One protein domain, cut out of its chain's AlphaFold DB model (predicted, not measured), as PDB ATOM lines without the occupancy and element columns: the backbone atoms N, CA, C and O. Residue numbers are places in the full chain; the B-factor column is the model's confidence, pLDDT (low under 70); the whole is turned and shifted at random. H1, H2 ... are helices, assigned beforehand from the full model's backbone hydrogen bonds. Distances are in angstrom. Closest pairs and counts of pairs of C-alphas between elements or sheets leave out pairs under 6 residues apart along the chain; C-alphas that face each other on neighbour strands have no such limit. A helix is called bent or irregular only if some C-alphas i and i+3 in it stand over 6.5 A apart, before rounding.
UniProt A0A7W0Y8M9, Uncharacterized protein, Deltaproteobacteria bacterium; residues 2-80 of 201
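Overview. This is residues 2 to 80 of the 201 residues of an uncharacterized protein of Deltaproteobacteria bacterium (UniProt A0A7W0Y8M9). One long helix, H2, makes the length of a loose L, and the shorter H1 meets it at a corner. Two long stretches have no named element: residues 61 to 80 fold back from the end of H2 towards H1, and of residues 2 to 21 the part from 2 to 13 runs lengthwise too, while residues 18 to 21 stand free at the end of H1 that is far from the corner. The printed part has 79 residues with two named helices, H1 then H2, and no named strand; the class is all helix, with 38 residues in helices, under half. It is loose, with a radius of gyration of the C-alphas of 16.6 A and spans of 52 by 25 by 22 A.

Along the chain. H2, residues 36 to 60, is 36.2 A long and ends at C-alpha 60 (44.384, 13.625, -30.240). H1, residues 22 to 34, begins at C-alpha 22 (20.294, 49.089, -16.479) and is only just irregular: C-alphas 28 and 31 are 6.53 A apart.

Arrangement. H2 and H1 only just touch, only at the corner by their tight link, with 3 pairs of C-alphas within 8 A. The closest C-alphas, of Val 32 and Ala 38, are 7.0 A apart. The helices are about perpendicular, at 77 degrees. Every O i to N i+4 pair is within hydrogen-bond range in H2, and 7 of 9 in H1.

Size, cuts and confidence. The C-alphas farthest apart, of Asp 23 and Thr 63, are 52.4 A apart. Residues 18 to 23 stand free. The printed part has no cut. The model's pLDDT is under 70 at residues 2, 65 to 66 and 68 to 80.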
ATOM      1  N   ALA A   2      30.274  11.593 -37.685       66.88
ATOM      2  CA  ALA A   2      30.900  12.914 -37.635       66.88
ATOM      3  C   ALA A   2      30.516  13.597 -36.316       66.88
ATOM      4  O   ALA A   2      29.364  13.504 -35.897       66.88
ATOM      5  N   VAL A   3      31.477  14.250 -35.660       71.44
ATOM      6  CA  VAL A   3      31.263  14.983 -34.405       71.44
ATOM      7  C   VAL A   3      31.400  16.469 -34.698       71.44
ATOM      8  O   VAL A   3      32.404  16.893 -35.265       71.44
ATOM      9  N   ARG A   4      30.395  17.260 -34.313       76.62
ATOM     10  CA  ARG A   4      30.420  18.719 -34.441       76.62
ATOM     11  C   ARG A   4      30.723  19.340 -33.085       76.62
ATOM     12  O   ARG A   4      29.996  19.100 -32.125       76.62
ATOM     13  N   VAL A   5      31.772  20.155 -33.020       73.31
ATOM     14  CA  VAL A   5      32.141  20.917 -31.821       73.31
ATOM     15  C   VAL A   5      31.812  22.383 -32.070       73.31
ATOM     16  O   VAL A   5      32.335  22.984 -33.004       73.31
ATOM     17  N   VAL A   6      30.929  22.954 -31.251       77.31
ATOM     18  CA  VAL A   6      30.541  24.368 -31.334       77.31
ATOM     19  C   VAL A   6      31.161  25.112 -30.159       77.31
ATOM     20  O   VAL A   6      30.881  24.798 -29.004       77.31
ATOM     21  N   VAL A   7      31.996  26.108 -30.455       75.75
ATOM     22  CA  VAL A   7      32.650  26.954 -29.450       75.75
ATOM     23  C   VAL A   7      32.051  28.350 -29.526       75.75
ATOM     24  O   VAL A   7      32.025  28.962 -30.591       75.75
ATOM     25  N   SER A   8      31.575  28.864 -28.394       78.56
ATOM     26  CA  SER A   8      31.077  30.235 -28.279       78.56
ATOM     27  C   SER A   8      31.749  30.939 -27.105       78.56
ATOM     28  O   SER A   8      32.082  30.311 -26.101       78.56
ATOM     29  N   GLY A   9      31.984  32.243 -27.246       74.12
ATOM     30  CA  GLY A   9      32.595  33.079 -26.218       74.12
ATOM     31  C   GLY A   9      31.713  34.277 -25.896       74.12
ATOM     32  O   GLY A   9      31.079  34.847 -26.784       74.12
ATOM     33  N   ARG A  10      31.678  34.672 -24.621       78.06
ATOM     34  CA  ARG A  10      31.050  35.918 -24.167       78.06
ATOM     35  C   ARG A  10      32.124  36.841 -23.614       78.06
ATOM     36  O   ARG A  10      32.996  36.403 -22.869       78.06
ATOM     37  N   ILE A  11      32.048  38.124 -23.954       79.88
ATOM     38  CA  ILE A  11      32.938  39.128 -23.373       79.88
ATOM     39  C   ILE A  11      32.424  39.422 -21.962       79.88
ATOM     40  O   ILE A  11      31.351  40.002 -21.795       79.88
ATOM     41  N   ALA A  12      33.189  39.028 -20.942       76.44
ATOM     42  CA  ALA A  12      32.806  39.206 -19.540       76.44
ATOM     43  C   ALA A  12      32.514  40.678 -19.198       76.44
ATOM     44  O   ALA A  12      31.563  40.980 -18.481       76.44
ATOM     45  N   ALA A  13      33.267  41.612 -19.791       73.75
ATOM     46  CA  ALA A  13      33.044  43.048 -19.630       73.75
ATOM     47  C   ALA A  13      31.687  43.533 -20.179       73.75
ATOM     48  O   ALA A  13      31.196  44.564 -19.739       73.75
ATOM     49  N   LEU A  14      31.051  42.789 -21.088       78.19
ATOM     50  CA  LEU A  14      29.715  43.089 -21.620       78.19
ATOM     51  C   LEU A  14      28.622  42.232 -20.967       78.19
ATOM     52  O   LEU A  14      27.482  42.230 -21.414       78.19
ATOM     53  N   THR A  15      28.955  41.478 -19.919       78.62
ATOM     54  CA  THR A  15      27.972  40.673 -19.193       78.62
ATOM     55  C   THR A  15      27.342  41.519 -18.076       78.62
ATOM     56  O   THR A  15      28.082  42.200 -17.351       78.62
ATOM     57  N   PRO A  16      26.002  41.517 -17.930       79.88
ATOM     58  CA  PRO A  16      25.329  42.156 -16.801       79.88
ATOM     59  C   PRO A  16      25.741  41.502 -15.483       79.88
ATOM     60  O   PRO A  16      25.847  40.275 -15.406       79.88
ATOM     61  N   ARG A  17      25.982  42.306 -14.446       84.69
ATOM     62  CA  ARG A  17      26.300  41.789 -13.109       84.69
ATOM     63  C   ARG A  17      25.021  41.591 -12.281       84.69
ATOM     64  O   ARG A  17      24.054  42.328 -12.478       84.69
ATOM     65  N   PRO A  18      24.990  40.627 -11.342       81.25
ATOM     66  CA  PRO A  18      23.848  40.458 -10.445       81.25
ATOM     67  C   PRO A  18      23.605  41.737  -9.630       81.25
ATOM     68  O   PRO A  18      24.525  42.236  -8.989       81.25
ATOM     69  N   GLY A  19      22.380  42.269  -9.672       84.00
ATOM     70  CA  GLY A  19      22.002  43.496  -8.955       84.00
ATOM     71  C   GLY A  19      22.455  44.808  -9.609       84.00
ATOM     72  O   GLY A  19      22.307  45.863  -9.002       84.00
ATOM     73  N   GLU A  20      23.004  44.766 -10.826       85.56
ATOM     74  CA  GLU A  20      23.369  45.967 -11.582       85.56
ATOM     75  C   GLU A  20      22.135  46.590 -12.247       85.56
ATOM     76  O   GLU A  20      21.393  45.912 -12.959       85.56
ATOM     77  N   ASP A  21      21.929  47.888 -12.024       84.88
ATOM     78  CA  ASP A  21      20.876  48.651 -12.696       84.88
ATOM     79  C   ASP A  21      21.195  48.851 -14.192       84.88
ATOM     80  O   ASP A  21      22.359  48.892 -14.601       84.88
ATOM     81  N   ALA A  22      20.166  48.999 -15.025       80.06
ATOM     82  CA  ALA A  22      20.294  49.089 -16.479       80.06
ATOM     83  C   ALA A  22      21.149  50.287 -16.927       80.06
ATOM     84  O   ALA A  22      21.923  50.179 -17.883       80.06
ATOM     85  N   ASP A  23      21.049  51.413 -16.220       79.19
ATOM     86  CA  ASP A  23      21.840  52.609 -16.510       79.19
ATOM     87  C   ASP A  23      23.302  52.449 -16.070       79.19
ATOM     88  O   ASP A  23      24.214  52.860 -16.794       79.19
ATOM     89  N   ALA A  24      23.543  51.761 -14.949       80.12
ATOM     90  CA  ALA A  24      24.887  51.411 -14.488       80.12
ATOM     91  C   ALA A  24      25.581  50.433 -15.454       80.12
ATOM     92  O   ALA A  24      26.747  50.625 -15.808       80.12
ATOM     93  N   TYR A  25      24.838  49.444 -15.960       80.12
ATOM     94  CA  TYR A  25      25.310  48.545 -17.008       80.12
ATOM     95  C   TYR A  25      25.666  49.314 -18.282       80.12
ATOM     96  O   TYR A  25      26.752  49.113 -18.827       80.12
ATOM     97  N   ARG A  26      24.792  50.216 -18.751       81.25
ATOM     98  CA  ARG A  26      25.037  51.002 -19.969       81.25
ATOM     99  C   ARG A  26      26.298  51.852 -19.831       81.25
ATOM    100  O   ARG A  26      27.174  51.759 -20.685       81.25
ATOM    101  N   ALA A  27      26.446  52.583 -18.727       83.75
ATOM    102  CA  ALA A  27      27.621  53.418 -18.473       83.75
ATOM    103  C   ALA A  27      28.943  52.627 -18.505       83.75
ATOM    104  O   ALA A  27      29.970  53.142 -18.946       83.75
ATOM    105  N   ARG A  28      28.921  51.361 -18.069       84.69
ATOM    106  CA  ARG A  28      30.091  50.475 -18.054       84.69
ATOM    107  C   ARG A  28      30.334  49.768 -19.388       84.69
ATOM    108  O   ARG A  28      31.479  49.626 -19.811       84.69
ATOM    109  N   ALA A  29      29.277  49.275 -20.024       81.62
ATOM    110  CA  ALA A  29      29.361  48.449 -21.223       81.62
ATOM    111  C   ALA A  29      29.543  49.283 -22.498       81.62
ATOM    112  O   ALA A  29      30.232  48.844 -23.414       81.62
ATOM    113  N   GLU A  30      28.967  50.485 -22.564       81.06
ATOM    114  CA  GLU A  30      29.022  51.369 -23.731       81.06
ATOM    115  C   GLU A  30      30.444  51.777 -24.155       81.06
ATOM    116  O   GLU A  30      30.763  51.589 -25.333       81.06
ATOM    117  N   PRO A  31      31.358  52.215 -23.261       81.50
ATOM    118  CA  PRO A  31      32.730  52.516 -23.666       81.50
ATOM    119  C   PRO A  31      33.443  51.280 -24.233       81.50
ATOM    120  O   PRO A  31      34.094  51.369 -25.272       81.50
ATOM    121  N   VAL A  32      33.240  50.106 -23.628       76.81
ATOM    122  CA  VAL A  32      33.840  48.838 -24.079       76.81
ATOM    123  C   VAL A  32      33.254  48.374 -25.416       76.81
ATOM    124  O   VAL A  32      33.976  47.854 -26.262       76.81
ATOM    125  N   ALA A  33      31.953  48.571 -25.626       80.12
ATOM    126  CA  ALA A  33      31.270  48.226 -26.868       80.12
ATOM    127  C   ALA A  33      31.574  49.208 -28.014       80.12
ATOM    128  O   ALA A  33      31.437  48.842 -29.182       80.12
ATOM    129  N   SER A  34      31.964  50.444 -27.690       82.88
ATOM    130  CA  SER A  34      32.356  51.472 -28.663       82.88
ATOM    131  C   SER A  34      33.830  51.390 -29.080       82.88
ATOM    132  O   SER A  34      34.190  51.873 -30.155       82.88
ATOM    133  N   ASP A  35      34.679  50.737 -28.280       87.06
ATOM    134  CA  ASP A  35      36.096  50.560 -28.587       87.06
ATOM    135  C   ASP A  35      36.317  49.431 -29.611       87.06
ATOM    136  O   ASP A  35      36.432  48.242 -29.293       87.06
ATOM    137  N   ALA A  36      36.431  49.826 -30.880       81.44
ATOM    138  CA  ALA A  36      36.711  48.919 -31.990       81.44
ATOM    139  C   ALA A  36      38.037  48.150 -31.831       81.44
ATOM    140  O   ALA A  36      38.148  47.012 -32.294       81.44
ATOM    141  N   LYS A  37      39.042  48.735 -31.164       84.31
ATOM    142  CA  LYS A  37      40.344  48.092 -30.949       84.31
ATOM    143  C   LYS A  37      40.233  46.994 -29.895       84.31
ATOM    144  O   LYS A  37      40.770  45.905 -30.101       84.31
ATOM    145  N   ALA A  38      39.501  47.243 -28.809       79.62
ATOM    146  CA  ALA A  38      39.223  46.226 -27.797       79.62
ATOM    147  C   ALA A  38      38.453  45.037 -28.390       79.62
ATOM    148  O   ALA A  38      38.838  43.885 -28.189       79.62
ATOM    149  N   LEU A  39      37.418  45.296 -29.196       83.19
ATOM    150  CA  LEU A  39      36.658  44.241 -29.875       83.19
ATOM    151  C   LEU A  39      37.517  43.427 -30.853       83.19
ATOM    152  O   LEU A  39      37.406  42.199 -30.895       83.19
ATOM    153  N   ALA A  40      38.404  44.082 -31.604       83.00
ATOM    154  CA  ALA A  40      39.352  43.397 -32.479       83.00
ATOM    155  C   ALA A  40      40.320  42.499 -31.689       83.00
ATOM    156  O   ALA A  40      40.607  41.381 -32.117       83.00
ATOM    157  N   MET A  41      40.769  42.946 -30.512       87.75
ATOM    158  CA  MET A  41      41.620  42.145 -29.632       87.75
ATOM    159  C   MET A  41      40.888  40.906 -29.101       87.75
ATOM    160  O   MET A  41      41.431  39.803 -29.167       87.75
ATOM    161  N   TYR A  42      39.642  41.049 -28.636       83.75
ATOM    162  CA  TYR A  42      38.835  39.904 -28.194       83.75
ATOM    163  C   TYR A  42      38.587  38.903 -29.327       83.75
ATOM    164  O   TYR A  42      38.658  37.693 -29.112       83.75
ATOM    165  N   ARG A  43      38.358  39.394 -30.551       83.88
ATOM    166  CA  ARG A  43      38.238  38.540 -31.736       83.88
ATOM    167  C   ARG A  43      39.521  37.753 -31.990       83.88
ATOM    168  O   ARG A  43      39.444  36.549 -32.207       83.88
ATOM    169  N   LEU A  44      40.678  38.413 -31.927       87.44
ATOM    170  CA  LEU A  44      41.974  37.763 -32.119       87.44
ATOM    171  C   LEU A  44      42.208  36.664 -31.070       87.44
ATOM    172  O   LEU A  44      42.549  35.536 -31.421       87.44
ATOM    173  N   GLN A  45      41.950  36.962 -29.794       87.75
ATOM    174  CA  GLN A  45      42.070  35.990 -28.703       87.75
ATOM    175  C   GLN A  45      41.173  34.767 -28.919       87.75
ATOM    176  O   GLN A  45      41.620  33.634 -28.745       87.75
ATOM    177  N   PHE A  46      39.925  34.987 -29.344       85.62
ATOM    178  CA  PHE A  46      39.000  33.902 -29.653       85.62
ATOM    179  C   PHE A  46      39.491  33.050 -30.829       85.62
ATOM    180  O   PHE A  46      39.481  31.826 -30.737       85.62
ATOM    181  N   THR A  47      39.988  33.667 -31.906       85.94
ATOM    182  CA  THR A  47      40.549  32.911 -33.038       85.94
ATOM    183  C   THR A  47      41.753  32.069 -32.624       85.94
ATOM    184  O   THR A  47      41.802  30.886 -32.940       85.94
ATOM    185  N   THR A  48      42.659  32.616 -31.806       88.25
ATOM    186  CA  THR A  48      43.808  31.862 -31.285       88.25
ATOM    187  C   THR A  48      43.381  30.676 -30.414       88.25
ATOM    188  O   THR A  48      44.023  29.627 -30.449       88.25
ATOM    189  N   LEU A  49      42.306  30.811 -29.632       87.75
ATOM    190  CA  LEU A  49      41.742  29.702 -28.859       87.75
ATOM    191  C   LEU A  49      41.218  28.589 -29.778       87.75
ATOM    192  O   LEU A  49      41.514  27.419 -29.539       87.75
ATOM    193  N   VAL A  50      40.458  28.949 -30.814       87.50
ATOM    194  CA  VAL A  50      39.902  27.988 -31.780       87.50
ATOM    195  C   VAL A  50      41.019  27.255 -32.521       87.50
ATOM    196  O   VAL A  50      40.949  26.035 -32.652       87.50
ATOM    197  N   ASP A  51      42.078  27.959 -32.925       86.94
ATOM    198  CA  ASP A  51      43.236  27.345 -33.579       86.94
ATOM    199  C   ASP A  51      43.929  26.330 -32.661       86.94
ATOM    200  O   ASP A  51      44.173  25.192 -33.060       86.94
ATOM    201  N   ARG A  52      44.159  26.685 -31.390       89.25
ATOM    202  CA  ARG A  52      44.737  25.756 -30.403       89.25
ATOM    203  C   ARG A  52      43.855  24.535 -30.172       89.25
ATOM    204  O   ARG A  52      44.369  23.426 -30.041       89.25
ATOM    205  N   LEU A  53      42.536  24.722 -30.121       87.62
ATOM    206  CA  LEU A  53      41.595  23.617 -29.974       87.62
ATOM    207  C   LEU A  53      41.642  22.696 -31.196       87.62
ATOM    208  O   LEU A  53      41.702  21.479 -31.036       87.62
ATOM    209  N   ARG A  54      41.666  23.264 -32.407       86.19
ATOM    210  CA  ARG A  54      41.810  22.508 -33.655       86.19
ATOM    211  C   ARG A  54      43.089  21.675 -33.645       86.19
ATOM    212  O   ARG A  54      43.028  20.482 -33.924       86.19
ATOM    213  N   ASP A  55      44.220  22.280 -33.297       87.38
ATOM    214  CA  ASP A  55      45.522  21.606 -33.296       87.38
ATOM    215  C   ASP A  55      45.590  20.507 -32.218       87.38
ATOM    216  O   ASP A  55      46.092  19.405 -32.463       87.38
ATOM    217  N   SER A  56      45.000  20.752 -31.042       88.69
ATOM    218  CA  SER A  56      44.852  19.744 -29.984       88.69
ATOM    219  C   SER A  56      43.973  18.569 -30.423       88.69
ATOM    220  O   SER A  56      44.299  17.413 -30.141       88.69
ATOM    221  N   LEU A  57      42.865  18.841 -31.119       85.69
ATOM    222  CA  LEU A  57      41.971  17.810 -31.649       85.69
ATOM    223  C   LEU A  57      42.647  17.003 -32.758       85.69
ATOM    224  O   LEU A  57      42.562  15.779 -32.740       85.69
ATOM    225  N   ALA A  58      43.371  17.658 -33.667       84.38
ATOM    226  CA  ALA A  58      44.136  16.988 -34.716       84.38
ATOM    227  C   ALA A  58      45.222  16.064 -34.137       84.38
ATOM    228  O   ALA A  58      45.428  14.960 -34.635       84.38
ATOM    229  N   THR A  59      45.873  16.483 -33.047       86.50
ATOM    230  CA  THR A  59      46.875  15.665 -32.344       86.50
ATOM    231  C   THR A  59      46.239  14.466 -31.638       86.50
ATOM    232  O   THR A  59      46.781  13.364 -31.665       86.50
ATOM    233  N   SER A  60      45.076  14.668 -31.012       86.94
ATOM    234  CA  SER A  60      44.384  13.625 -30.240       86.94
ATOM    235  C   SER A  60      43.631  12.625 -31.127       86.94
ATOM    236  O   SER A  60      43.400  11.490 -30.717       86.94
ATOM    237  N   LEU A  61      43.241  13.036 -32.339       82.56
ATOM    238  CA  LEU A  61      42.443  12.253 -33.286       82.56
ATOM    239  C   LEU A  61      43.110  12.222 -34.677       82.56
ATOM    240  O   LEU A  61      42.585  12.805 -35.627       82.56
ATOM    241  N   PRO A  62      44.236  11.503 -34.845       73.81
ATOM    242  CA  PRO A  62      45.027  11.528 -36.081       73.81
ATOM    243  C   PRO A  62      44.307  10.940 -37.310       73.81
ATOM    244  O   PRO A  62      44.699  11.206 -38.443       73.81
ATOM    245  N   THR A  63      43.257  10.137 -37.112       74.44
ATOM    246  CA  THR A  63      42.433   9.559 -38.190       74.44
ATOM    247  C   THR A  63      41.219  10.415 -38.561       74.44
ATOM    248  O   THR A  63      40.537  10.106 -39.540       74.44
ATOM    249  N   ALA A  64      40.933  11.485 -37.812       71.75
ATOM    250  CA  ALA A  64      39.802  12.371 -38.060       71.75
ATOM    251  C   ALA A  64      40.231  13.611 -38.857       71.75
ATOM    252  O   ALA A  64      41.256  14.230 -38.579       71.75
ATOM    253  N   ARG A  65      39.417  14.014 -39.839       68.44
ATOM    254  CA  ARG A  65      39.565  15.316 -40.503       68.44
ATOM    255  C   ARG A  65      38.865  16.373 -39.659       68.44
ATOM    256  O   ARG A  65      37.671  16.251 -39.402       68.44
ATOM    257  N   VAL A  66      39.614  17.382 -39.227       69.06
ATOM    258  CA  VAL A  66      39.092  18.510 -38.450       69.06
ATOM    259  C   VAL A  66      38.958  19.707 -39.382       69.06
ATOM    260  O   VAL A  66      39.956  20.224 -39.882       69.06
ATOM    261  N   GLU A  67      37.725  20.142 -39.615       70.00
ATOM    262  CA  GLU A  67      37.404  21.310 -40.434       70.00
ATOM    263  C   GLU A  67      36.796  22.396 -39.540       70.00
ATOM    264  O   GLU A  67      35.954  22.115 -38.687       70.00
ATOM    265  N   VAL A  68      37.255  23.640 -39.704       67.75
ATOM    266  CA  VAL A  68      36.732  24.794 -38.960       67.75
ATOM    267  C   VAL A  68      35.732  25.516 -39.851       67.75
ATOM    268  O   VAL A  68      36.108  26.244 -40.766       67.75
ATOM    269  N   GLU A  69      34.451  25.298 -39.578       61.56
ATOM    270  CA  GLU A  69      33.349  26.005 -40.224       61.56
ATOM    271  C   GLU A  69      33.130  27.328 -39.465       61.56
ATOM    272  O   GLU A  69      32.691  27.347 -38.319       61.56
ATOM    273  N   THR A  70      33.590  28.419 -40.075       60.69
ATOM    274  CA  THR A  70      33.724  29.806 -39.594       60.69
ATOM    275  C   THR A  70      32.843  30.253 -38.413       60.69
ATOM    276  O   THR A  70      31.618  30.175 -38.443       60.69
ATOM    277  N   ALA A  71      33.490  30.874 -37.417       48.41
ATOM    278  CA  ALA A  71      32.863  31.553 -36.284       48.41
ATOM    279  C   ALA A  71      32.625  33.048 -36.577       48.41
ATOM    280  O   ALA A  71      33.568  33.841 -36.652       48.41
ATOM    281  N   GLU A  72      31.362  33.451 -36.717       48.72
ATOM    282  CA  GLU A  72      30.981  34.860 -36.857       48.72
ATOM    283  C   GLU A  72      30.764  35.520 -35.482       48.72
ATOM    284  O   GLU A  72      29.933  35.054 -34.697       48.72
ATOM    285  N   PRO A  73      31.459  36.630 -35.164       44.53
ATOM    286  CA  PRO A  73      31.182  37.394 -33.957       44.53
ATOM    287  C   PRO A  73      29.876  38.183 -34.128       44.53
ATOM    288  O   PRO A  73      29.847  39.231 -34.773       44.53
ATOM    289  N   ARG A  74      28.787  37.700 -33.526       49.19
ATOM    290  CA  ARG A  74      27.537  38.463 -33.403       49.19
ATOM    291  C   ARG A  74      27.572  39.307 -32.134       49.19
ATOM    292  O   ARG A  74      27.440  38.788 -31.028       49.19
ATOM    293  N   ILE A  75      27.735  40.619 -32.293       48.84
ATOM    294  CA  ILE A  75      27.533  41.576 -31.200       48.84
ATOM    295  C   ILE A  75      26.023  41.724 -31.017       48.84
ATOM    296  O   ILE A  75      25.383  42.532 -31.685       48.84
ATOM    297  N   VAL A  76      25.445  40.913 -30.131       50.47
ATOM    298  CA  VAL A  76      24.042  41.059 -29.733       50.47
ATOM    299  C   VAL A  76      23.959  42.266 -28.810       50.47
ATOM    300  O   VAL A  76      24.197  42.170 -27.605       50.47
ATOM    301  N   ARG A  77      23.671  43.437 -29.383       43.22
ATOM    302  CA  ARG A  77      23.227  44.578 -28.586       43.22
ATOM    303  C   ARG A  77      21.817  44.248 -28.087       43.22
ATOM    304  O   ARG A  77      20.983  43.881 -28.911       43.22
ATOM    305  N   PRO A  78      21.521  44.363 -26.784       40.12
ATOM    306  CA  PRO A  78      20.148  44.305 -26.311       40.12
ATOM    307  C   PRO A  78      19.430  45.569 -26.804       40.12
ATOM    308  O   PRO A  78      19.472  46.620 -26.175       40.12
ATOM    309  N   GLY A  79      18.846  45.478 -27.994       36.84
ATOM    310  CA  GLY A  79      18.070  46.524 -28.637       36.84
ATOM    311  C   GLY A  79      17.029  45.873 -29.534       36.84
ATOM    312  O   GLY A  79      17.349  44.950 -30.271       36.84
ATOM    313  N   THR A  80      15.792  46.337 -29.391       41.16
ATOM    314  CA  THR A  80      14.540  45.996 -30.088       41.16
ATOM    315  C   THR A  80      14.684  45.734 -31.594       41.16
ATOM    316  O   THR A  80      14.287  46.558 -32.415       41.16
TER     317      THR A  80